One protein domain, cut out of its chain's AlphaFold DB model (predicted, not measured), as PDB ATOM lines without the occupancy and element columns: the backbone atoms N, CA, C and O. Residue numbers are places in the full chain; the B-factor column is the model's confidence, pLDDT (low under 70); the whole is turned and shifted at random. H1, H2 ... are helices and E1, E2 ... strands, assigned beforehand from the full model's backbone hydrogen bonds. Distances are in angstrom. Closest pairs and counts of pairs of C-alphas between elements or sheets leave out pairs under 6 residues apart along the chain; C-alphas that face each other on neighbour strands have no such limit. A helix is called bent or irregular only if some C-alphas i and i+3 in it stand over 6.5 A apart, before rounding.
ATOM      1  N   ASN A 236      23.582   7.435   1.072       55.69
ATOM      2  CA  ASN A 236      22.662   7.357  -0.060       55.69
ATOM      3  C   ASN A 236      21.275   7.448   0.576       55.69
ATOM      4  O   ASN A 236      21.003   6.621   1.444       55.69
ATOM      5  N   ASN A 237      20.487   8.477   0.265       64.88
ATOM      6  CA  ASN A 237      19.200   8.695   0.916       64.88
ATOM      7  C   ASN A 237      18.382   7.412   0.803       64.88
ATOM      8  O   ASN A 237      17.942   7.064  -0.294       64.88
ATOM      9  N   ILE A 238      18.290   6.673   1.912       75.38
ATOM     10  CA  ILE A 238      17.578   5.405   1.949       75.38
ATOM     11  C   ILE A 238      16.115   5.775   2.061       75.38
ATOM     12  O   ILE A 238      15.708   6.349   3.067       75.38
ATOM     13  N   ILE A 239      15.363   5.484   1.012       79.06
ATOM     14  CA  ILE A 239      13.939   5.770   0.925       79.06
ATOM     15  C   ILE A 239      13.225   4.430   0.870       79.06
ATOM     16  O   ILE A 239      13.582   3.557   0.074       79.06
ATOM     17  N   SER A 240      12.219   4.247   1.718       82.06
ATOM     18  CA  SER A 240      11.357   3.073   1.612       82.06
ATOM     19  C   SER A 240      10.422   3.215   0.403       82.06
ATOM     20  O   SER A 240      10.151   4.321  -0.069       82.06
ATOM     21  N   LEU A 241       9.881   2.116  -0.128       82.62
ATOM     22  CA  LEU A 241       8.955   2.228  -1.265       82.62
ATOM     23  C   LEU A 241       7.713   3.070  -0.933       82.62
ATOM     24  O   LEU A 241       7.170   3.741  -1.809       82.62
ATOM     25  N   GLU A 242       7.284   3.071   0.326       79.75
ATOM     26  CA  GLU A 242       6.121   3.812   0.816       79.75
ATOM     27  C   GLU A 242       6.348   5.332   0.805       79.75
ATOM     28  O   GLU A 242       5.410   6.101   0.591       79.75
ATOM     29  N   GLU A 243       7.590   5.774   0.996       76.19
ATOM     30  CA  GLU A 243       7.966   7.191   1.001       76.19
ATOM     31  C   GLU A 243       8.256   7.738  -0.404       76.19
ATOM     32  O   GLU A 243       8.297   8.953  -0.621       76.19
ATOM     33  N   LEU A 244       8.428   6.843  -1.377       78.69
ATOM     34  CA  LEU A 244       8.956   7.147  -2.700       78.69
ATOM     35  C   LEU A 244       8.168   8.242  -3.435       78.69
ATOM     36  O   LEU A 244       8.758   9.185  -3.964       78.69
ATOM     37  N   ALA A 245       6.835   8.155  -3.416       75.50
ATOM     38  CA  ALA A 245       5.954   9.108  -4.096       75.50
ATOM     39  C   ALA A 245       5.964  10.515  -3.467       75.50
ATOM     40  O   ALA A 245       5.571  11.483  -4.120       75.50
ATOM     41  N   PHE A 246       6.405  10.638  -2.212       66.06
ATOM     42  CA  PHE A 246       6.497  11.917  -1.506       66.06
ATOM     43  C   PHE A 246       7.854  12.592  -1.702       66.06
ATOM     44  O   PHE A 246       7.943  13.815  -1.611       66.06
ATOM     45  N   GLN A 247       8.899  11.805  -1.970       64.94
ATOM     46  CA  GLN A 247      10.274  12.293  -2.038       64.94
ATOM     47  C   GLN A 247      10.778  12.492  -3.472       64.94
ATOM     48  O   GLN A 247      11.608  13.370  -3.706       64.94
ATOM     49  N   ILE A 248      10.278  11.719  -4.444       72.50
ATOM     50  CA  ILE A 248      10.787  11.745  -5.820       72.50
ATOM     51  C   ILE A 248       9.656  12.000  -6.812       72.50
ATOM     52  O   ILE A 248       8.670  11.269  -6.879       72.50
ATOM     53  N   HIS A 249       9.829  13.027  -7.646       73.12
ATOM     54  CA  HIS A 249       8.916  13.273  -8.752       73.12
ATOM     55  C   HIS A 249       9.291  12.392  -9.962       73.12
ATOM     56  O   HIS A 249      10.456  12.373 -10.357       73.12
ATOM     57  N   PRO A 250       8.341  11.717 -10.633       74.88
ATOM     58  CA  PRO A 250       8.660  10.814 -11.746       74.88
ATOM     59  C   PRO A 250       9.483  11.464 -12.867       74.88
ATOM     60  O   PRO A 250      10.410  10.867 -13.406       74.88
ATOM     61  N   THR A 251       9.203  12.731 -13.189       72.88
ATOM     62  CA  THR A 251       9.900  13.449 -14.273       72.88
ATOM     63  C   THR A 251      11.334  13.862 -13.936       72.88
ATOM     64  O   THR A 251      12.067  14.253 -14.852       72.88
ATOM     65  N   SER A 252      11.740  13.809 -12.660       72.38
ATOM     66  CA  SER A 252      13.111  14.114 -12.237       72.38
ATOM     67  C   SER A 252      14.034  12.904 -12.278       72.38
ATOM     68  O   SER A 252      15.230  13.083 -12.081       72.38
ATOM     69  N   ILE A 253      13.512  11.702 -12.529       81.44
ATOM     70  CA  ILE A 253      14.317  10.485 -12.646       81.44
ATOM     71  C   ILE A 253      15.015  10.466 -14.003       81.44
ATOM     72  O   ILE A 253      14.406  10.767 -15.032       81.44
ATOM     73  N   ASP A 254      16.303  10.150 -13.972       82.69
ATOM     74  CA  ASP A 254      17.168  10.003 -15.143       82.69
ATOM     75  C   ASP A 254      17.532   8.541 -15.387       82.69
ATOM     76  O   ASP A 254      17.495   8.069 -16.516       82.69
ATOM     77  N   LYS A 255      17.850   7.815 -14.313       91.06
ATOM     78  CA  LYS A 255      18.365   6.448 -14.385       91.06
ATOM     79  C   LYS A 255      17.955   5.625 -13.182       91.06
ATOM     80  O   LYS A 255      17.777   6.152 -12.082       91.06
ATOM     81  N   ILE A 256      17.850   4.321 -13.404       96.31
ATOM     82  CA  ILE A 256      17.603   3.324 -12.367       96.31
ATOM     83  C   ILE A 256      18.659   2.238 -12.497       96.31
ATOM     84  O   ILE A 256      18.918   1.774 -13.601       96.31
ATOM     85  N   LEU A 257      19.275   1.828 -11.395       97.62
ATOM     86  CA  LEU A 257      20.212   0.708 -11.370       97.62
ATOM     87  C   LEU A 257      19.781  -0.278 -10.295       97.62
ATOM     88  O   LEU A 257      19.369   0.119  -9.206       97.62
ATOM     89  N   HIS A 258      19.928  -1.562 -10.577       98.25
ATOM     90  CA  HIS A 258      19.984  -2.575  -9.543       98.25
ATOM     91  C   HIS A 258      21.282  -2.458  -8.747       98.25
ATOM     92  O   HIS A 258      22.322  -1.973  -9.215       98.25
ATOM     93  N   GLY A 259      21.208  -2.955  -7.525       97.44
ATOM     94  CA  GLY A 259      22.368  -3.328  -6.753       97.44
ATOM     95  C   GLY A 259      21.997  -4.289  -5.649       97.44
ATOM     96  O   GLY A 259      20.870  -4.778  -5.556       97.44
ATOM     97  N   ILE A 260      22.968  -4.537  -4.788       97.25
ATOM     98  CA  ILE A 260      22.808  -5.389  -3.625       97.25
ATOM     99  C   ILE A 260      23.423  -4.743  -2.394       97.25
ATOM    100  O   ILE A 260      24.470  -4.090  -2.454       97.25
ATOM    101  N   ARG A 261      22.785  -4.983  -1.256       95.38
ATOM    102  CA  ARG A 261      23.395  -4.834   0.054       95.38
ATOM    103  C   ARG A 261      23.952  -6.190   0.460       95.38
ATOM    104  O   ARG A 261      23.202  -7.153   0.595       95.38
ATOM    105  N   LEU A 262      25.265  -6.269   0.617       95.69
ATOM    106  CA  LEU A 262      25.981  -7.491   0.952       95.69
ATOM    107  C   LEU A 262      26.542  -7.374   2.363       95.69
ATOM    108  O   LEU A 262      27.307  -6.467   2.658       95.69
ATOM    109  N   MET A 263      26.191  -8.316   3.222       94.00
ATOM    110  CA  MET A 263      26.755  -8.468   4.554       94.00
ATOM    111  C   MET A 263      27.662  -9.689   4.555       94.00
ATOM    112  O   MET A 263      27.191 -10.824   4.462       94.00
ATOM    113  N   TYR A 264      28.959  -9.448   4.676       91.94
ATOM    114  CA  TYR A 264      29.949 -10.483   4.916       91.94
ATOM    115  C   TYR A 264      30.157 -10.598   6.420       91.94
ATOM    116  O   TYR A 264      30.427  -9.592   7.073       91.94
ATOM    117  N   TYR A 265      30.058 -11.793   6.990       90.50
ATOM    118  CA  TYR A 265      30.448 -11.989   8.378       90.50
ATOM    119  C   TYR A 265      31.098 -13.340   8.626       90.50
ATOM    120  O   TYR A 265      30.888 -14.328   7.926       90.50
ATOM    121  N   GLU A 266      31.926 -13.341   9.653       88.75
ATOM    122  CA  GLU A 266      32.745 -14.453  10.084       88.75
ATOM    123  C   GLU A 266      32.012 -15.227  11.177       88.75
ATOM    124  O   GLU A 266      31.897 -14.761  12.314       88.75
ATOM    125  N   GLU A 267      31.483 -16.401  10.834       84.19
ATOM    126  CA  GLU A 267      30.721 -17.223  11.769       84.19
ATOM    127  C   GLU A 267      31.659 -18.133  12.580       84.19
ATOM    128  O   GLU A 267      32.308 -19.019  12.006       84.19
ATOM    129  N   PRO A 268      31.742 -17.953  13.914       79.38
ATOM    130  CA  PRO A 268      32.522 -18.833  14.770       79.38
ATOM    131  C   PRO A 268      31.899 -20.226  14.786       79.38
ATOM    132  O   PRO A 268      30.709 -20.379  15.059       79.38
ATOM    133  N   GLN A 269      32.711 -21.248  14.551       76.69
ATOM    134  CA  GLN A 269      32.292 -22.641  14.663       76.69
ATOM    135  C   GLN A 269      32.836 -23.232  15.971       76.69
ATOM    136  O   GLN A 269      33.957 -22.929  16.371       76.69
ATOM    137  N   MET A 270      32.055 -24.081  16.654       69.56
ATOM    138  CA  MET A 270      32.441 -24.646  17.965       69.56
ATOM    139  C   MET A 270      33.722 -25.498  17.923       69.56
ATOM    140  O   MET A 270      34.461 -25.528  18.902       69.56
ATOM    141  N   TYR A 271      33.973 -26.198  16.812       67.06
ATOM    142  CA  TYR A 271      35.074 -27.166  16.673       67.06
ATOM    143  C   TYR A 271      35.842 -27.036  15.348       67.06
ATOM    144  O   TYR A 271      36.687 -27.876  15.042       67.06
ATOM    145  N   LEU A 272      35.523 -26.029  14.535       62.78
ATOM    146  CA  LEU A 272      36.088 -25.827  13.201       62.78
ATOM    147  C   LEU A 272      36.642 -24.410  13.077       62.78
ATOM    148  O   LEU A 272      36.314 -23.527  13.869       62.78
ATOM    149  N   ASP A 273      37.455 -24.199  12.044       71.06
ATOM    150  CA  ASP A 273      37.840 -22.854  11.637       71.06
ATOM    151  C   ASP A 273      36.598 -22.010  11.316       71.06
ATOM    152  O   ASP A 273      35.554 -22.517  10.894       71.06
ATOM    153  N   VAL A 274      36.735 -20.702  11.509       80.12
ATOM    154  CA  VAL A 274      35.718 -19.703  11.181       80.12
ATOM    155  C   VAL A 274      35.300 -19.838   9.713       80.12
ATOM    156  O   VAL A 274      36.155 -19.914   8.827       80.12
ATOM    157  N   MET A 275      33.990 -19.856   9.453       84.56
ATOM    158  CA  MET A 275      33.454 -19.936   8.092       84.56
ATOM    159  C   MET A 275      32.922 -18.582   7.612       84.56
ATOM    160  O   MET A 275      32.251 -17.885   8.379       84.56
ATOM    161  N   PRO A 276      33.168 -18.213   6.340       91.62
ATOM    162  CA  PRO A 276      32.525 -17.049   5.755       91.62
ATOM    163  C   PRO A 276      31.028 -17.305   5.577       91.62
ATOM    164  O   PRO A 276      30.614 -18.348   5.055       91.62
ATOM    165  N   GLN A 277      30.235 -16.312   5.956       93.94
ATOM    166  CA  GLN A 277      28.817 -16.200   5.650       93.94
ATOM    167  C   GLN A 277      28.593 -14.926   4.843       93.94
ATOM    168  O   GLN A 277      29.116 -13.862   5.181       93.94
ATOM    169  N   ILE A 278      27.803 -15.031   3.776       95.88
ATOM    170  CA  ILE A 278      27.420 -13.887   2.950       95.88
ATOM    171  C   ILE A 278      25.899 -13.837   2.904       95.88
ATOM    172  O   ILE A 278      25.257 -14.778   2.444       95.88
ATOM    173  N   LYS A 279      25.328 -12.733   3.378       95.94
ATOM    174  CA  LYS A 279      23.907 -12.409   3.234       95.94
ATOM    175  C   LYS A 279      23.746 -11.272   2.244       95.94
ATOM    176  O   LYS A 279      24.546 -10.340   2.242       95.94
ATOM    177  N   ILE A 280      22.727 -11.357   1.405       96.56
ATOM    178  CA  ILE A 280      22.519 -10.441   0.289       96.56
ATOM    179  C   ILE A 280      21.054 -10.026   0.276       96.56
ATOM    180  O   ILE A 280      20.176 -10.870   0.422       96.56
ATOM    181  N   ALA A 281      20.800  -8.734   0.102       96.19
ATOM    182  CA  ALA A 281      19.470  -8.193  -0.141       96.19
ATOM    183  C   ALA A 281      19.489  -7.328  -1.410       96.19
ATOM    184  O   ALA A 281      20.463  -6.592  -1.618       96.19
ATOM    185  N   PRO A 282      18.461  -7.407  -2.274       97.00
ATOM    186  CA  PRO A 282      18.364  -6.543  -3.442       97.00
ATOM    187  C   PRO A 282      18.093  -5.096  -3.018       97.00
ATOM    188  O   PRO A 282      17.355  -4.843  -2.068       97.00
ATOM    189  N   VAL A 283      18.667  -4.147  -3.752       95.94
ATOM    190  CA  VAL A 283      18.384  -2.712  -3.620       95.94
ATOM    191  C   VAL A 283      18.228  -2.079  -5.005       95.94
ATOM    192  O   VAL A 283      18.687  -2.630  -6.010       95.94
ATOM    193  N   LEU A 284      17.606  -0.902  -5.064       96.50
ATOM    194  CA  LEU A 284      17.552  -0.077  -6.277       96.50
ATOM    195  C   LEU A 284      18.205   1.279  -6.036       96.50
ATOM    196  O   LEU A 284      18.062   1.864  -4.967       96.50
ATOM    197  N   PHE A 285      18.868   1.806  -7.056       95.12
ATOM    198  CA  PHE A 285      19.402   3.160  -7.088       95.12
ATOM    199  C   PHE A 285      18.618   3.987  -8.089       95.12
ATOM    200  O   PHE A 285      18.501   3.598  -9.248       95.12
ATOM    201  N   ILE A 286      18.127   5.144  -7.660       92.12
ATOM    202  CA  ILE A 286      17.494   6.130  -8.534       92.12
ATOM    203  C   ILE A 286      18.438   7.313  -8.665       92.12
ATOM    204  O   ILE A 286      18.718   7.998  -7.680       92.12
ATOM    205  N   GLY A 287      18.895   7.566  -9.885       84.38
ATOM    206  CA  GLY A 287      19.617   8.780 -10.233       84.38
ATOM    207  C   GLY A 287      18.641   9.834 -10.725       84.38
ATOM    208  O   GLY A 287      17.889   9.602 -11.675       84.38
ATOM    209  N   ALA A 288      18.642  10.998 -10.085       73.88
ATOM    210  CA  ALA A 288      17.900  12.154 -10.562       73.88
ATOM    211  C   ALA A 288      18.675  12.878 -11.676       73.88
ATOM    212  O   ALA A 288      19.905  12.913 -11.668       73.88
ATOM    213  N   LYS A 289      17.956  13.567 -12.571       60.69
ATOM    214  CA  LYS A 289      18.504  14.388 -13.676       60.69
ATOM    215  C   LYS A 289      19.491  15.468 -13.238       60.69
ATOM    216  O   LYS A 289      20.186  16.041 -14.066       60.69
ATOM    217  N   PHE A 290      19.521  15.770 -11.945       52.34
ATOM    218  CA  PHE A 290      20.331  16.829 -11.357       52.34
ATOM    219  C   PHE A 290      21.407  16.289 -10.402       52.34
ATOM    220  O   PHE A 290      21.913  17.041  -9.581       52.34
ATOM    221  N   GLY A 291      21.754  14.999 -10.504       51.28
ATOM    222  CA  GLY A 291      22.952  14.422  -9.881       51.28
ATOM    223  C   GLY A 291      22.758  13.760  -8.514       51.28
ATOM    224  O   GLY A 291      23.674  13.098  -8.033       51.28
ATOM    225  N   SER A 292      21.585  13.881  -7.889       65.25
ATOM    226  CA  SER A 292      21.288  13.196  -6.622       65.25
ATOM    227  C   SER A 292      21.004  11.706  -6.824       65.25
ATOM    228  O   SER A 292      20.359  11.319  -7.802       65.25
ATOM    229  N   TRP A 293      21.417  10.892  -5.851       79.12
ATOM    230  CA  TRP A 293      21.152   9.456  -5.811       79.12
ATOM    231  C   TRP A 293      20.318   9.073  -4.593       79.12
ATOM    232  O   TRP A 293      20.627   9.447  -3.462       79.12
ATOM    233  N   PHE A 294      19.294   8.265  -4.836       84.81
ATOM    234  CA  PHE A 294      18.463   7.661  -3.802       84.81
ATOM    235  C   PHE A 294      18.648   6.152  -3.833       84.81
ATOM    236  O   PHE A 294      18.752   5.570  -4.913       84.81
ATOM    237  N   MET A 295      18.685   5.522  -2.663       90.88
ATOM    238  CA  MET A 295      18.728   4.070  -2.543       90.88
ATOM    239  C   MET A 295      17.408   3.581  -1.967       90.88
ATOM    240  O   MET A 295      16.937   4.098  -0.962       90.88
ATOM    241  N   ILE A 296      16.831   2.559  -2.577       91.69
ATOM    242  CA  ILE A 296      15.669   1.866  -2.043       91.69
ATOM    243  C   ILE A 296      16.154   0.559  -1.460       91.69
ATOM    244  O   ILE A 296      16.693  -0.288  -2.171       91.69
ATOM    245  N   ASP A 297      15.958   0.431  -0.156       88.62
ATOM    246  CA  ASP A 297      16.293  -0.745   0.632       88.62
ATOM    247  C   ASP A 297      15.047  -1.123   1.438       88.62
ATOM    248  O   ASP A 297      14.621  -0.393   2.336       88.62
ATOM    249  N   GLN A 298      14.430  -2.250   1.085       80.62
ATOM    250  CA  GLN A 298      13.366  -2.834   1.889       80.62
ATOM    251  C   GLN A 298      14.022  -3.611   3.026       80.62
ATOM    252  O   GLN A 298      14.329  -4.791   2.867       80.62
ATOM    253  N   GLN A 299      14.232  -2.944   4.163       72.69
ATOM    254  CA  GLN A 299      14.808  -3.531   5.378       72.69
ATOM    255  C   GLN A 299      13.853  -4.552   6.020       72.69
ATOM    256  O   GLN A 299      13.296  -4.338   7.093       72.69
ATOM    257  N   ASN A 300      13.638  -5.661   5.324       76.31
ATOM    258  CA  ASN A 300      12.794  -6.772   5.712       76.31
ATOM    259  C   ASN A 300      13.615  -8.057   5.595       76.31
ATOM    260  O   ASN A 300      14.124  -8.376   4.520       76.31
ATOM    261  N   ASP A 301      13.690  -8.818   6.685       79.25
ATOM    262  CA  ASP A 301      14.422 -10.087   6.746       79.25
ATOM    263  C   ASP A 301      13.930 -11.116   5.713       79.25
ATOM    264  O   ASP A 301      14.690 -11.996   5.316       79.25
ATOM    265  N   GLN A 302      12.688 -10.995   5.225       81.69
ATOM    266  CA  GLN A 302      12.153 -11.854   4.160       81.69
ATOM    267  C   GLN A 302      12.854 -11.671   2.805       81.69
ATOM    268  O   GLN A 302      12.779 -12.565   1.968       81.69
ATOM    269  N   ASN A 303      13.548 -10.548   2.598       86.38
ATOM    270  CA  ASN A 303      14.294 -10.239   1.375       86.38
ATOM    271  C   ASN A 303      15.814 -10.381   1.565       86.38
ATOM    272  O   ASN A 303      16.594  -9.826   0.790       86.38
ATOM    273  N   VAL A 304      16.241 -11.098   2.608       94.19
ATOM    274  CA  VAL A 304      17.650 -11.374   2.890       94.19
ATOM    275  C   VAL A 304      17.957 -12.834   2.574       94.19
ATOM    276  O   VAL A 304      17.475 -13.752   3.234       94.19
ATOM    277  N   PHE A 305      18.826 -13.045   1.591       95.81
ATOM    278  CA  PHE A 305      19.189 -14.357   1.067       95.81
ATOM    279  C   PHE A 305      20.618 -14.710   1.475       95.81
ATOM    280  O   PHE A 305      21.541 -13.909   1.317       95.81
ATOM    281  N   ALA A 306      20.822 -15.911   2.014       96.06
ATOM    282  CA  ALA A 306      22.160 -16.412   2.314       96.06
ATOM    283  C   ALA A 306      22.773 -17.043   1.060       96.06
ATOM    284  O   ALA A 306      22.178 -17.942   0.465       96.06
ATOM    285  N   LEU A 307      23.981 -16.614   0.690       96.56
ATOM    286  CA  LEU A 307      24.722 -17.237  -0.400       96.56
ATOM    287  C   LEU A 307      25.029 -18.701  -0.026       96.56
ATOM    288  O   LEU A 307      25.569 -18.949   1.056       96.56
ATOM    289  N   PRO A 308      24.694 -19.685  -0.877       96.31
ATOM    290  CA  PRO A 308      24.725 -21.082  -0.469       96.31
ATOM    291  C   PRO A 308      26.145 -21.660  -0.435       96.31
ATOM    292  O   PRO A 308      26.912 -21.529  -1.385       96.31
ATOM    293  N   HIS A 309      26.464 -22.426   0.616       93.06
ATOM    294  CA  HIS A 309      27.711 -23.211   0.710       93.06
ATOM    295  C   HIS A 309      27.737 -24.443  -0.205       93.06
ATOM    296  O   HIS A 309      28.779 -25.078  -0.370       93.06
ATOM    297  N   LYS A 310      26.593 -24.832  -0.761       95.06
ATOM    298  CA  LYS A 310      26.482 -25.916  -1.738       95.06
ATOM    299  C   LYS A 310      26.356 -25.307  -3.123       95.06
ATOM    300  O   LYS A 310      25.375 -24.612  -3.389       95.06
ATOM    301  N   TYR A 311      27.341 -25.548  -3.982       95.81
ATOM    302  CA  TYR A 311      27.416 -24.920  -5.299       95.81
ATOM    303  C   TYR A 311      26.201 -25.240  -6.176       95.81
ATOM    304  O   TYR A 311      25.704 -24.378  -6.895       95.81
ATOM    305  N   GLU A 312      25.655 -26.451  -6.059       96.69
ATOM    306  CA  GLU A 312      24.444 -26.884  -6.757       96.69
ATOM    307  C   GLU A 312      23.211 -26.012  -6.449       96.69
ATOM    308  O   GLU A 312      22.313 -25.901  -7.283       96.69
ATOM    309  N   ASN A 313      23.192 -25.333  -5.296       97.62
ATOM    310  CA  ASN A 313      22.104 -24.442  -4.890       97.62
ATOM    311  C   ASN A 313      22.292 -22.998  -5.383       97.62
ATOM    312  O   ASN A 313      21.358 -22.202  -5.277       97.62
ATOM    313  N   LEU A 314      23.460 -22.640  -5.934       97.50
ATOM    314  CA  LEU A 314      23.753 -21.273  -6.382       97.50
ATOM    315  C   LEU A 314      22.754 -20.792  -7.437       97.50
ATOM    316  O   LEU A 314      22.293 -19.658  -7.374       97.50
ATOM    317  N   LYS A 315      22.367 -21.663  -8.376       97.62
ATOM    318  CA  LYS A 315      21.376 -21.316  -9.404       97.62
ATOM    319  C   LYS A 315      20.021 -20.939  -8.792       97.62
ATOM    320  O   LYS A 315      19.407 -19.984  -9.247       97.62
ATOM    321  N   GLY A 316      19.574 -21.679  -7.775       97.94
ATOM    322  CA  GLY A 316      18.335 -21.371  -7.055       97.94
ATOM    323  C   GLY A 316      18.413 -20.000  -6.384       97.94
ATOM    324  O   GLY A 316      17.568 -19.154  -6.639       97.94
ATOM    325  N   HIS A 317      19.501 -19.748  -5.649       97.88
ATOM    326  CA  HIS A 317      19.764 -18.450  -5.014       97.88
ATOM    327  C   HIS A 317      19.732 -17.277  -6.004       97.88
ATOM    328  O   HIS A 317      19.119 -16.250  -5.727       97.88
ATOM    329  N   LEU A 318      20.375 -17.413  -7.170       98.31
ATOM    330  CA  LEU A 318      20.391 -16.344  -8.176       98.31
ATOM    331  C   LEU A 318      18.993 -16.070  -8.749       98.31
ATOM    332  O   LEU A 318      18.639 -14.907  -8.924       98.31
ATOM    333  N   ASN A 319      18.180 -17.108  -8.969       98.25
ATOM    334  CA  ASN A 319      16.792 -16.951  -9.413       98.25
ATOM    335  C   ASN A 319      15.912 -16.273  -8.347       98.25
ATOM    336  O   ASN A 319      15.057 -15.450  -8.683       98.25
ATOM    337  N   ASP A 320      16.111 -16.607  -7.068       97.19
ATOM    338  CA  ASP A 320      15.381 -15.991  -5.955       97.19
ATOM    339  C   ASP A 320      15.720 -14.492  -5.854       97.19
ATOM    340  O   ASP A 320      14.823 -13.649  -5.766       97.19
ATOM    341  N   MET A 321      17.008 -14.149  -5.973       97.44
ATOM    342  CA  MET A 321      17.494 -12.764  -6.023       97.44
ATOM    343  C   MET A 321      16.942 -11.991  -7.226       97.44
ATOM    344  O   MET A 321      16.511 -10.848  -7.070       97.44
ATOM    345  N   GLU A 322      16.923 -12.600  -8.414       97.69
ATOM    346  CA  GLU A 322      16.348 -11.999  -9.620       97.69
ATOM    347  C   GLU A 322      14.852 -11.721  -9.444       97.69
ATOM    348  O   GLU A 322      14.393 -10.613  -9.720       97.69
ATOM    349  N   THR A 323      14.107 -12.687  -8.903       97.19
ATOM    350  CA  THR A 323      12.668 -12.552  -8.642       97.19
ATOM    351  C   THR A 323      12.386 -11.417  -7.655       97.19
ATOM    352  O   THR A 323      11.522 -10.574  -7.909       97.19
ATOM    353  N   ALA A 324      13.135 -11.350  -6.552       96.00
ATOM    354  CA  ALA A 324      12.980 -10.302  -5.545       96.00
ATOM    355  C   ALA A 324      13.342  -8.909  -6.095       96.00
ATOM    356  O   ALA A 324      12.593  -7.949  -5.901       96.00
ATOM    357  N   ALA A 325      14.449  -8.796  -6.837       96.50
ATOM    358  CA  ALA A 325      14.875  -7.543  -7.460       96.50
ATOM    359  C   ALA A 325      13.884  -7.056  -8.532       96.50
ATOM    360  O   ALA A 325      13.555  -5.867  -8.574       96.50
ATOM    361  N   ALA A 326      13.365  -7.965  -9.365       96.25
ATOM    362  CA  ALA A 326      12.351  -7.654 -10.367       96.25
ATOM    363  C   ALA A 326      11.033  -7.210  -9.718       96.25
ATOM    364  O   ALA A 326      10.419  -6.244 -10.171       96.25
ATOM    365  N   SER A 327      10.614  -7.859  -8.624       95.00
ATOM    366  CA  SER A 327       9.440  -7.431  -7.853       95.00
ATOM    367  C   SER A 327       9.609  -6.004  -7.327       95.00
ATOM    368  O   SER A 327       8.717  -5.177  -7.510       95.00
ATOM    369  N   MET A 328      10.771  -5.684  -6.748       94.38
ATOM    370  CA  MET A 328      11.063  -4.343  -6.236       94.38
ATOM    371  C   MET A 328      11.044  -3.281  -7.347       94.38
ATOM    372  O   MET A 328      10.488  -2.196  -7.156       94.38
ATOM    373  N   LEU A 329      11.609  -3.588  -8.521       95.81
ATOM    374  CA  LEU A 329      11.591  -2.687  -9.678       95.81
ATOM    375  C   LEU A 329      10.165  -2.463 -10.191       95.81
ATOM    376  O   LEU A 329       9.776  -1.326 -10.451       95.81
ATOM    377  N   ASN A 330       9.367  -3.528 -10.284       95.44
ATOM    378  CA  ASN A 330       7.970  -3.442 -10.699       95.44
ATOM    379  C   ASN A 330       7.144  -2.586  -9.734       95.44
ATOM    380  O   ASN A 330       6.328  -1.774 -10.179       95.44
ATOM    381  N   ASP A 331       7.367  -2.715  -8.425       93.81
ATOM    382  CA  ASP A 331       6.700  -1.873  -7.436       93.81
ATOM    383  C   ASP A 331       7.092  -0.403  -7.573       93.81
ATOM    384  O   ASP A 331       6.213   0.461  -7.591       93.81
ATOM    385  N   LEU A 332       8.380  -0.109  -7.756       94.12
ATOM    386  CA  LEU A 332       8.851   1.246  -8.037       94.12
ATOM    387  C   LEU A 332       8.192   1.829  -9.292       94.12
ATOM    388  O   LEU A 332       7.666   2.945  -9.252       94.12
ATOM    389  N   ILE A 333       8.198   1.078 -10.399       94.56
ATOM    390  CA  ILE A 333       7.637   1.516 -11.683       94.56
ATOM    391  C   ILE A 333       6.145   1.796 -11.525       94.56
ATOM    392  O   ILE A 333       5.649   2.807 -12.020       94.56
ATOM    393  N   ARG A 334       5.433   0.941 -10.787       94.19
ATOM    394  CA  ARG A 334       4.007   1.092 -10.493       94.19
ATOM    395  C   ARG A 334       3.717   2.320  -9.628       94.19
ATOM    396  O   ARG A 334       2.802   3.076  -9.955       94.19
ATOM    397  N   ILE A 335       4.473   2.529  -8.549       91.62
ATOM    398  CA  ILE A 335       4.287   3.647  -7.608       91.62
ATOM    399  C   ILE A 335       4.540   4.984  -8.305       91.62
ATOM    400  O   ILE A 335       3.727   5.903  -8.201       91.62
ATOM    401  N   LEU A 336       5.636   5.080  -9.059       89.25
ATOM    402  CA  LEU A 336       6.045   6.311  -9.733       89.25
ATOM    403  C   LEU A 336       5.481   6.456 -11.154       89.25
ATOM    404  O   LEU A 336       5.684   7.492 -11.783       89.25
ATOM    405  N   ARG A 337       4.747   5.453 -11.654       90.75
ATOM    406  CA  ARG A 337       4.180   5.407 -13.016       90.75
ATOM    407  C   ARG A 337       5.235   5.677 -14.092       90.75
ATOM    408  O   ARG A 337       5.035   6.503 -14.984       90.75
ATOM    409  N   LEU A 338       6.378   5.013 -13.966       89.12
ATOM    410  CA  LEU A 338       7.513   5.196 -14.866       89.12
ATOM    411  C   LEU A 338       7.397   4.334 -16.124       89.12
ATOM    412  O   LEU A 338       6.645   3.368 -16.185       89.12
ATOM    413  N   SER A 339       8.184   4.707 -17.127       88.00
ATOM    414  CA  SER A 339       8.424   3.938 -18.353       88.00
ATOM    415  C   SER A 339       9.917   3.986 -18.679       88.00
ATOM    416  O   SER A 339      10.329   4.490 -19.718       88.00
ATOM    417  N   ILE A 340      10.737   3.566 -17.716       87.88
ATOM    418  CA  ILE A 340      12.196   3.588 -17.824       87.88
ATOM    419  C   ILE A 340      12.759   2.209 -17.490       87.88
ATOM    420  O   ILE A 340      12.314   1.578 -16.530       87.88
ATOM    421  N   ASP A 341      13.736   1.777 -18.280       93.06
ATOM    422  CA  ASP A 341      14.493   0.551 -18.046       93.06
ATOM    423  C   ASP A 341      15.693   0.806 -17.126       93.06
ATOM    424  O   ASP A 341      16.105   1.947 -16.876       93.06
ATOM    425  N   THR A 342      16.283  -0.269 -16.611       96.44
ATOM    426  CA  THR A 342      17.507  -0.168 -15.820       96.44
ATOM    427  C   THR A 342      18.711   0.178 -16.693       96.44
ATOM    428  O   THR A 342      18.827  -0.197 -17.858       96.44
ATOM    429  N   THR A 343      19.632   0.947 -16.125       96.81
ATOM    430  CA  THR A 343      20.868   1.379 -16.771       96.81
ATOM    431  C   THR A 343      21.944   0.319 -16.584       96.81
ATOM    432  O   THR A 343      22.193  -0.143 -15.468       96.81
ATOM    433  N   SER A 344      22.623  -0.052 -17.670       97.12
ATOM    434  CA  SER A 344      23.710  -1.029 -17.611       97.12
ATOM    435  C   SER A 344      24.905  -0.504 -16.809       97.12
ATOM    436  O   SER A 344      25.188   0.698 -16.773       97.12
ATOM    437  N   ILE A 345      25.667  -1.419 -16.203       96.25
ATOM    438  CA  ILE A 345      26.884  -1.045 -15.474       96.25
ATOM    439  C   ILE A 345      27.924  -0.407 -16.408       96.25
ATOM    440  O   ILE A 345      28.608   0.536 -16.026       96.25
ATOM    441  N   VAL A 346      27.982  -0.844 -17.669       96.00
ATOM    442  CA  VAL A 346      28.844  -0.264 -18.710       96.00
ATOM    443  C   VAL A 346      28.505   1.196 -18.973       96.00
ATOM    444  O   VAL A 346      29.410   2.024 -19.050       96.00
ATOM    445  N   SER A 347      27.215   1.532 -19.051       94.56
ATOM    446  CA  SER A 347      26.779   2.921 -19.202       94.56
ATOM    447  C   SER A 347      27.122   3.762 -17.972       94.56
ATOM    448  O   SER A 347      27.514   4.919 -18.117       94.56
ATOM    449  N   HIS A 348      27.021   3.195 -16.762       93.50
ATOM    450  CA  HIS A 348      27.440   3.882 -15.534       93.50
ATOM    451  C   HIS A 348      28.937   4.214 -15.556       93.50
ATOM    452  O   HIS A 348      29.318   5.344 -15.270       93.50
ATOM    453  N   TYR A 349      29.774   3.277 -16.010       93.25
ATOM    454  CA  TYR A 349      31.216   3.486 -16.203       93.25
ATOM    455  C   TYR A 349      31.580   4.374 -17.405       93.25
ATOM    456  O   TYR A 349      32.752   4.701 -17.587       93.25
ATOM    457  N   GLY A 350      30.605   4.786 -18.219       87.56
ATOM    458  CA  GLY A 350      30.829   5.631 -19.393       87.56
ATOM    459  C   GLY A 350      31.306   7.054 -19.073       87.56
ATOM    460  O   GLY A 350      31.766   7.749 -19.973       87.56
ATOM    461  N   SER A 351      31.214   7.494 -17.813       79.88
ATOM    462  CA  SER A 351      31.698   8.800 -17.353       79.88
ATOM    463  C   SER A 351      32.276   8.704 -15.942       79.88
ATOM    464  O   SER A 351      31.675   8.081 -15.067       79.88
ATOM    465  N   GLN A 352      33.406   9.371 -15.696       76.62
ATOM    466  CA  GLN A 352      34.001   9.450 -14.358       76.62
ATOM    467  C   GLN A 352      33.067  10.160 -13.362       76.62
ATOM    468  O   GLN A 352      32.984   9.746 -12.214       76.62
ATOM    469  N   GLU A 353      32.276  11.139 -13.812       70.12
ATOM    470  CA  GLU A 353      31.287  11.836 -12.974       70.12
ATOM    471  C   GLU A 353      30.223  10.878 -12.408       70.12
ATOM    472  O   GLU A 353      29.844  10.958 -11.238       70.12
ATOM    473  N   ASN A 354      29.768   9.913 -13.214       77.06
ATOM    474  CA  ASN A 354      28.818   8.897 -12.758       77.06
ATOM    475  C   ASN A 354      29.431   8.024 -11.658       77.06
ATOM    476  O   ASN A 354      28.781   7.770 -10.646       77.06
ATOM    477  N   ILE A 355      30.684   7.610 -11.838       80.31
ATOM    478  CA  ILE A 355      31.413   6.780 -10.876       80.31
ATOM    479  C   ILE A 355      31.678   7.550  -9.575       80.31
ATOM    480  O   ILE A 355      31.515   6.996  -8.487       80.31
ATOM    481  N   ASP A 356      32.057   8.822  -9.679       74.38
ATOM    482  CA  ASP A 356      32.338   9.676  -8.527       74.38
ATOM    483  C   ASP A 356      31.059   9.986  -7.735       74.38
ATOM    484  O   ASP A 356      31.084   9.994  -6.502       74.38
ATOM    485  N   SER A 357      29.931  10.185  -8.429       71.50
ATOM    486  CA  SER A 357      28.623  10.435  -7.802       71.50
ATOM    487  C   SER A 357      28.012   9.191  -7.146       71.50
ATOM    488  O   SER A 357      27.330   9.312  -6.128       71.50
ATOM    489  N   LEU A 358      28.264   7.996  -7.690       84.38
ATOM    490  CA  LEU A 358      27.839   6.726  -7.109       84.38
ATOM    491  C   LEU A 358      28.903   5.650  -7.342       84.38
ATOM    492  O   LEU A 358      28.988   5.036  -8.411       84.38
ATOM    493  N   LYS A 359      29.683   5.389  -6.290       88.19
ATOM    494  CA  LYS A 359      30.689   4.325  -6.286       88.19
ATOM    495  C   LYS A 359      30.043   2.955  -6.445       88.19
ATOM    496  O   LYS A 359      28.991   2.680  -5.872       88.19
ATOM    497  N   VAL A 360      30.723   2.085  -7.183       92.88
ATOM    498  CA  VAL A 360      30.200   0.768  -7.563       92.88
ATOM    499  C   VAL A 360      30.283  -0.217  -6.413       92.88
ATOM    500  O   VAL A 360      29.363  -1.004  -6.239       92.88
ATOM    501  N   VAL A 361      31.339  -0.152  -5.603       92.94
ATOM    502  CA  VAL A 361      31.431  -0.878  -4.333       92.94
ATOM    503  C   VAL A 361      31.732   0.132  -3.233       92.94
ATOM    504  O   VAL A 361      32.713   0.872  -3.301       92.94
ATOM    505  N   LYS A 362      30.875   0.180  -2.214       89.19
ATOM    506  CA  LYS A 362      31.040   1.043  -1.042       89.19
ATOM    507  C   LYS A 362      30.897   0.213   0.222       89.19
ATOM    508  O   LYS A 362      29.845  -0.367   0.468       89.19
ATOM    509  N   GLU A 363      31.936   0.198   1.041       86.12
ATOM    510  CA  GLU A 363      31.854  -0.295   2.413       86.12
ATOM    511  C   GLU A 363      31.044   0.704   3.259       86.12
ATOM    512  O   GLU A 363      31.317   1.907   3.242       86.12
ATOM    513  N   ILE A 364      30.001   0.226   3.940       79.50
ATOM    514  CA  ILE A 364      29.120   1.049   4.787       79.50
ATOM    515  C   ILE A 364      29.596   1.013   6.234       79.50
ATOM    516  O   ILE A 364      29.621   2.031   6.923       79.50
ATOM    517  N   HIS A 365      29.902  -0.189   6.705       74.56
ATOM    518  CA  HIS A 365      30.244  -0.461   8.085       74.56
ATOM    519  C   HIS A 365      31.150  -1.680   8.124       74.56
ATOM    520  O   HIS A 365      30.833  -2.696   7.511       74.56
ATOM    521  N   SER A 366      32.236  -1.590   8.880       68.75
ATOM    522  CA  SER A 366      33.059  -2.742   9.207       68.75
ATOM    523  C   SER A 366      33.311  -2.776  10.705       68.75
ATOM    524  O   SER A 366      33.707  -1.780  11.306       68.75
ATOM    525  N   ASP A 367      33.100  -3.949  11.278       73.19
ATOM    526  CA  ASP A 367      33.533  -4.356  12.607       73.19
ATOM    527  C   ASP A 367      34.419  -5.607  12.461       73.19
ATOM    528  O   ASP A 367      34.525  -6.184  11.377       73.19
ATOM    529  N   TYR A 368      35.058  -6.053  13.541       68.94
ATOM    530  CA  TYR A 368      36.061  -7.118  13.559       68.94
ATOM    531  C   TYR A 368      35.615  -8.435  12.896       68.94
ATOM    532  O   TYR A 368      36.458  -9.209  12.462       68.94
ATOM    533  N   ARG A 369      34.306  -8.710  12.810       78.50
ATOM    534  CA  ARG A 369      33.759  -9.946  12.215       78.50
ATOM    535  C   ARG A 369      32.706  -9.725  11.147       78.50
ATOM    536  O   ARG A 369      32.123 -10.697  10.679       78.50
ATOM    537  N   LYS A 370      32.386  -8.480  10.815       84.38
ATOM    538  CA  LYS A 370      31.263  -8.172   9.935       84.38
ATOM    539  C   LYS A 370      31.592  -6.952   9.100       84.38
ATOM    540  O   LYS A 370      31.923  -5.911   9.653       84.38
ATOM    541  N   THR A 371      31.398  -7.063   7.796       86.81
ATOM    542  CA  THR A 371      31.531  -5.948   6.870       86.81
ATOM    543  C   THR A 371      30.302  -5.873   5.972       86.81
ATOM    544  O   THR A 371      29.943  -6.843   5.304       86.81
ATOM    545  N   ASP A 372      29.659  -4.710   5.968       90.00
ATOM    546  CA  ASP A 372      28.508  -4.386   5.137       90.00
ATOM    547  C   ASP A 372      28.965  -3.581   3.916       90.00
ATOM    548  O   ASP A 372      29.647  -2.561   4.039       90.00
ATOM    549  N   TYR A 373      28.526  -4.005   2.738       93.62
ATOM    550  CA  TYR A 373      28.811  -3.390   1.451       93.62
ATOM    551  C   TYR A 373      27.514  -3.026   0.732       93.62
ATOM    552  O   TYR A 373      26.521  -3.750   0.794       93.62
ATOM    553  N   ILE A 374      27.553  -1.930  -0.016       94.81
ATOM    554  CA  ILE A 374      26.650  -1.670  -1.134       94.81
ATOM    555  C   ILE A 374      27.405  -1.938  -2.427       94.81
ATOM    556  O   ILE A 374      28.535  -1.472  -2.589       94.81
ATOM    557  N   ILE A 375      26.767  -2.653  -3.349       96.81
ATOM    558  CA  ILE A 375      27.314  -2.961  -4.668       96.81
ATOM    559  C   ILE A 375      26.290  -2.578  -5.729       96.81
ATOM    560  O   ILE A 375      25.179  -3.095  -5.729       96.81
ATOM    561  N   VAL A 376      26.664  -1.691  -6.644       97.06
ATOM    562  CA  VAL A 376      25.842  -1.294  -7.792       97.06
ATOM    563  C   VAL A 376      26.107  -2.263  -8.934       97.06
ATOM    564  O   VAL A 376      27.243  -2.397  -9.381       97.06
ATOM    565  N   THR A 377      25.066  -2.934  -9.418       97.75
ATOM    566  CA  THR A 377      25.173  -4.004 -10.423       97.75
ATOM    567  C   THR A 377      24.612  -3.601 -11.790       97.75
ATOM    568  O   THR A 377      24.808  -4.308 -12.777       97.75
ATOM    569  N   GLY A 378      23.994  -2.419 -11.892       97.31
ATOM    570  CA  GLY A 378      23.481  -1.884 -13.153       97.31
ATOM    571  C   GLY A 378      22.185  -2.566 -13.561       97.31
ATOM    572  O   GLY A 378      21.186  -2.444 -12.865       97.31
ATOM    573  N   GLN A 379      22.188  -3.277 -14.682       96.94
ATOM    574  CA  GLN A 379      21.028  -4.061 -15.121       96.94
ATOM    575  C   GLN A 379      20.984  -5.453 -14.470       96.94
ATOM    576  O   GLN A 379      19.930  -6.074 -14.420       96.94
ATOM    577  N   GLU A 380      22.124  -5.943 -13.975       97.69
ATOM    578  CA  GLU A 380      22.219  -7.260 -13.348       97.69
ATOM    579  C   GLU A 380      21.653  -7.199 -11.928       97.69
ATOM    580  O   GLU A 380      21.830  -6.205 -11.230       97.69
ATOM    581  N   THR A 381      21.022  -8.266 -11.451       97.75
ATOM    582  CA  THR A 381      20.422  -8.323 -10.102       97.75
ATOM    583  C   THR A 381      21.391  -8.837  -9.031       97.75
ATOM    584  O   THR A 381      21.084  -8.819  -7.839       97.75
ATOM    585  N   HIS A 382      22.582  -9.288  -9.440       98.12
ATOM    586  CA  HIS A 382      23.604  -9.855  -8.566       98.12
ATOM    587  C   HIS A 382      25.017  -9.564  -9.092       98.12
ATOM    588  O   HIS A 382      25.225  -9.342 -10.282       98.12
ATOM    589  N   TYR A 383      26.027  -9.630  -8.218       97.75
ATOM    590  CA  TYR A 383      27.436  -9.478  -8.618       97.75
ATOM    591  C   TYR A 383      28.048 -10.739  -9.266       97.75
ATOM    592  O   TYR A 383      29.179 -10.712  -9.762       97.75
ATOM    593  N   LEU A 384      27.299 -11.844  -9.251       98.31
ATOM    594  CA  LEU A 384      27.683 -13.148  -9.788       98.31
ATOM    595  C   LEU A 384      26.806 -13.434 -11.000       98.31
ATOM    596  O   LEU A 384      25.595 -13.227 -10.935       98.31
TER     597      LEU A 384
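AT A GLANCE: This is residues 236 to 384 of the 500 residues of an uncharacterized protein of Ruminiclostridium hungatei (UniProt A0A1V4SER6). A twisted sheet of six strands, curled like part of a barrel, is built round the long hairpin of E2 and E3, and one long helix, H2, covers part of one face, running along these two strands. The short helices H1, H3 and H4 lie toward the same end of the long axis, and the turn of the long hairpin, at Tyr 271, is at the other end. The printed part has 149 residues, with four named helices and six named strands in the order E1 H1 E2 E3 E4 H2 H3 H4 E5 E6; the class is mixed, helices and strands. The sheet is mixed, in the order E1 E4 E3 E2 E6 E5. The whole is compact, with a radius of gyration of the C-alphas of 16.3 A, yet elongated, spanning 57 by 29 by 27 A.

IN THESE COORDINATES: In the sheet, E2 is residues 253 to 267, 40.4 A long from C-alpha 253 at (14.317, 10.485, -12.646), and E3 is residues 275 to 288, 40.2 A. E4 is residues 293 to 296, E1 residues 237 to 239, E5 residues 361 to 367, 17.4 A, and E6 residues 370 to 378, 25.2 A, ending with C-alpha 378 at (23.481, -1.884, -13.153). H2 is residues 311 to 336, 38.1 A, from C-alpha 311 at (27.416, -24.920, -5.299); it is only just irregular, with C-alphas 312 and 315 6.9 A apart. H1 is residues 244 to 247, H3 residues 345 to 348 and H4 residues 352 to 357.

HOW THE PARTS SIT: E2, E3 and E4 form a meander, each strand the antiparallel neighbour of the one before; N 261 and O 281 are 2.8 A apart, and N 286 and O 294 2.8 A. E6 is antiparallel to E2, with N 262 and O 373 at 2.8 A, and forms a hairpin with E5, with N 364 and O 372 at 2.8 A. Edge strand E1 is parallel to E4, with N 239 and O 295 at 2.9 A. E1, H1 and E2 make a split strand-helix-strand unit, two strands of one sheet with a helix between them along the chain and with E4 and E3 between them in the sheet; its crossover is right-handed. H2 is on one face of the sheet, making two layers, at a height of 8.9 A; it is over E3 and E2 and stands at 24 degrees to E3 on the local plane. The closest C-alphas of H2 and E3 are those of Ala 325 and Pro 282, 5.4 A apart. H1 only grazes the sheet, and it touches H2, which touches it with residues 332 to 336 alone; the closest C-alphas of the two are those of Ala 245 and Leu 336, 6.3 A apart. H3 is on the sheet but over none of its strands; C-alphas 345 and 378, the closest of H3 and E6, are 4.2 A apart. H4 is not on the sheet, and is close to but not clearly touching H3, with C-alphas 348 and 354 5.9 A apart. Every O i to N i+4 pair is within hydrogen-bond range in H4, 20 of 22 are in H2, and H1 and H3 are too short for such a pair.

THE WHOLE: The two C-alphas farthest apart, those of Thr 251 and Tyr 271, are 56.9 A from each other. The printed part has no cut. The link from E4 to H2 is long, and its residues 305 to 306 pair antiparallel with residues 279 to 280 of E3. Mean pLDDT of the printed part is 87.0; 13 residues are under 70, among them residues 270 to 272 and 289 to 292.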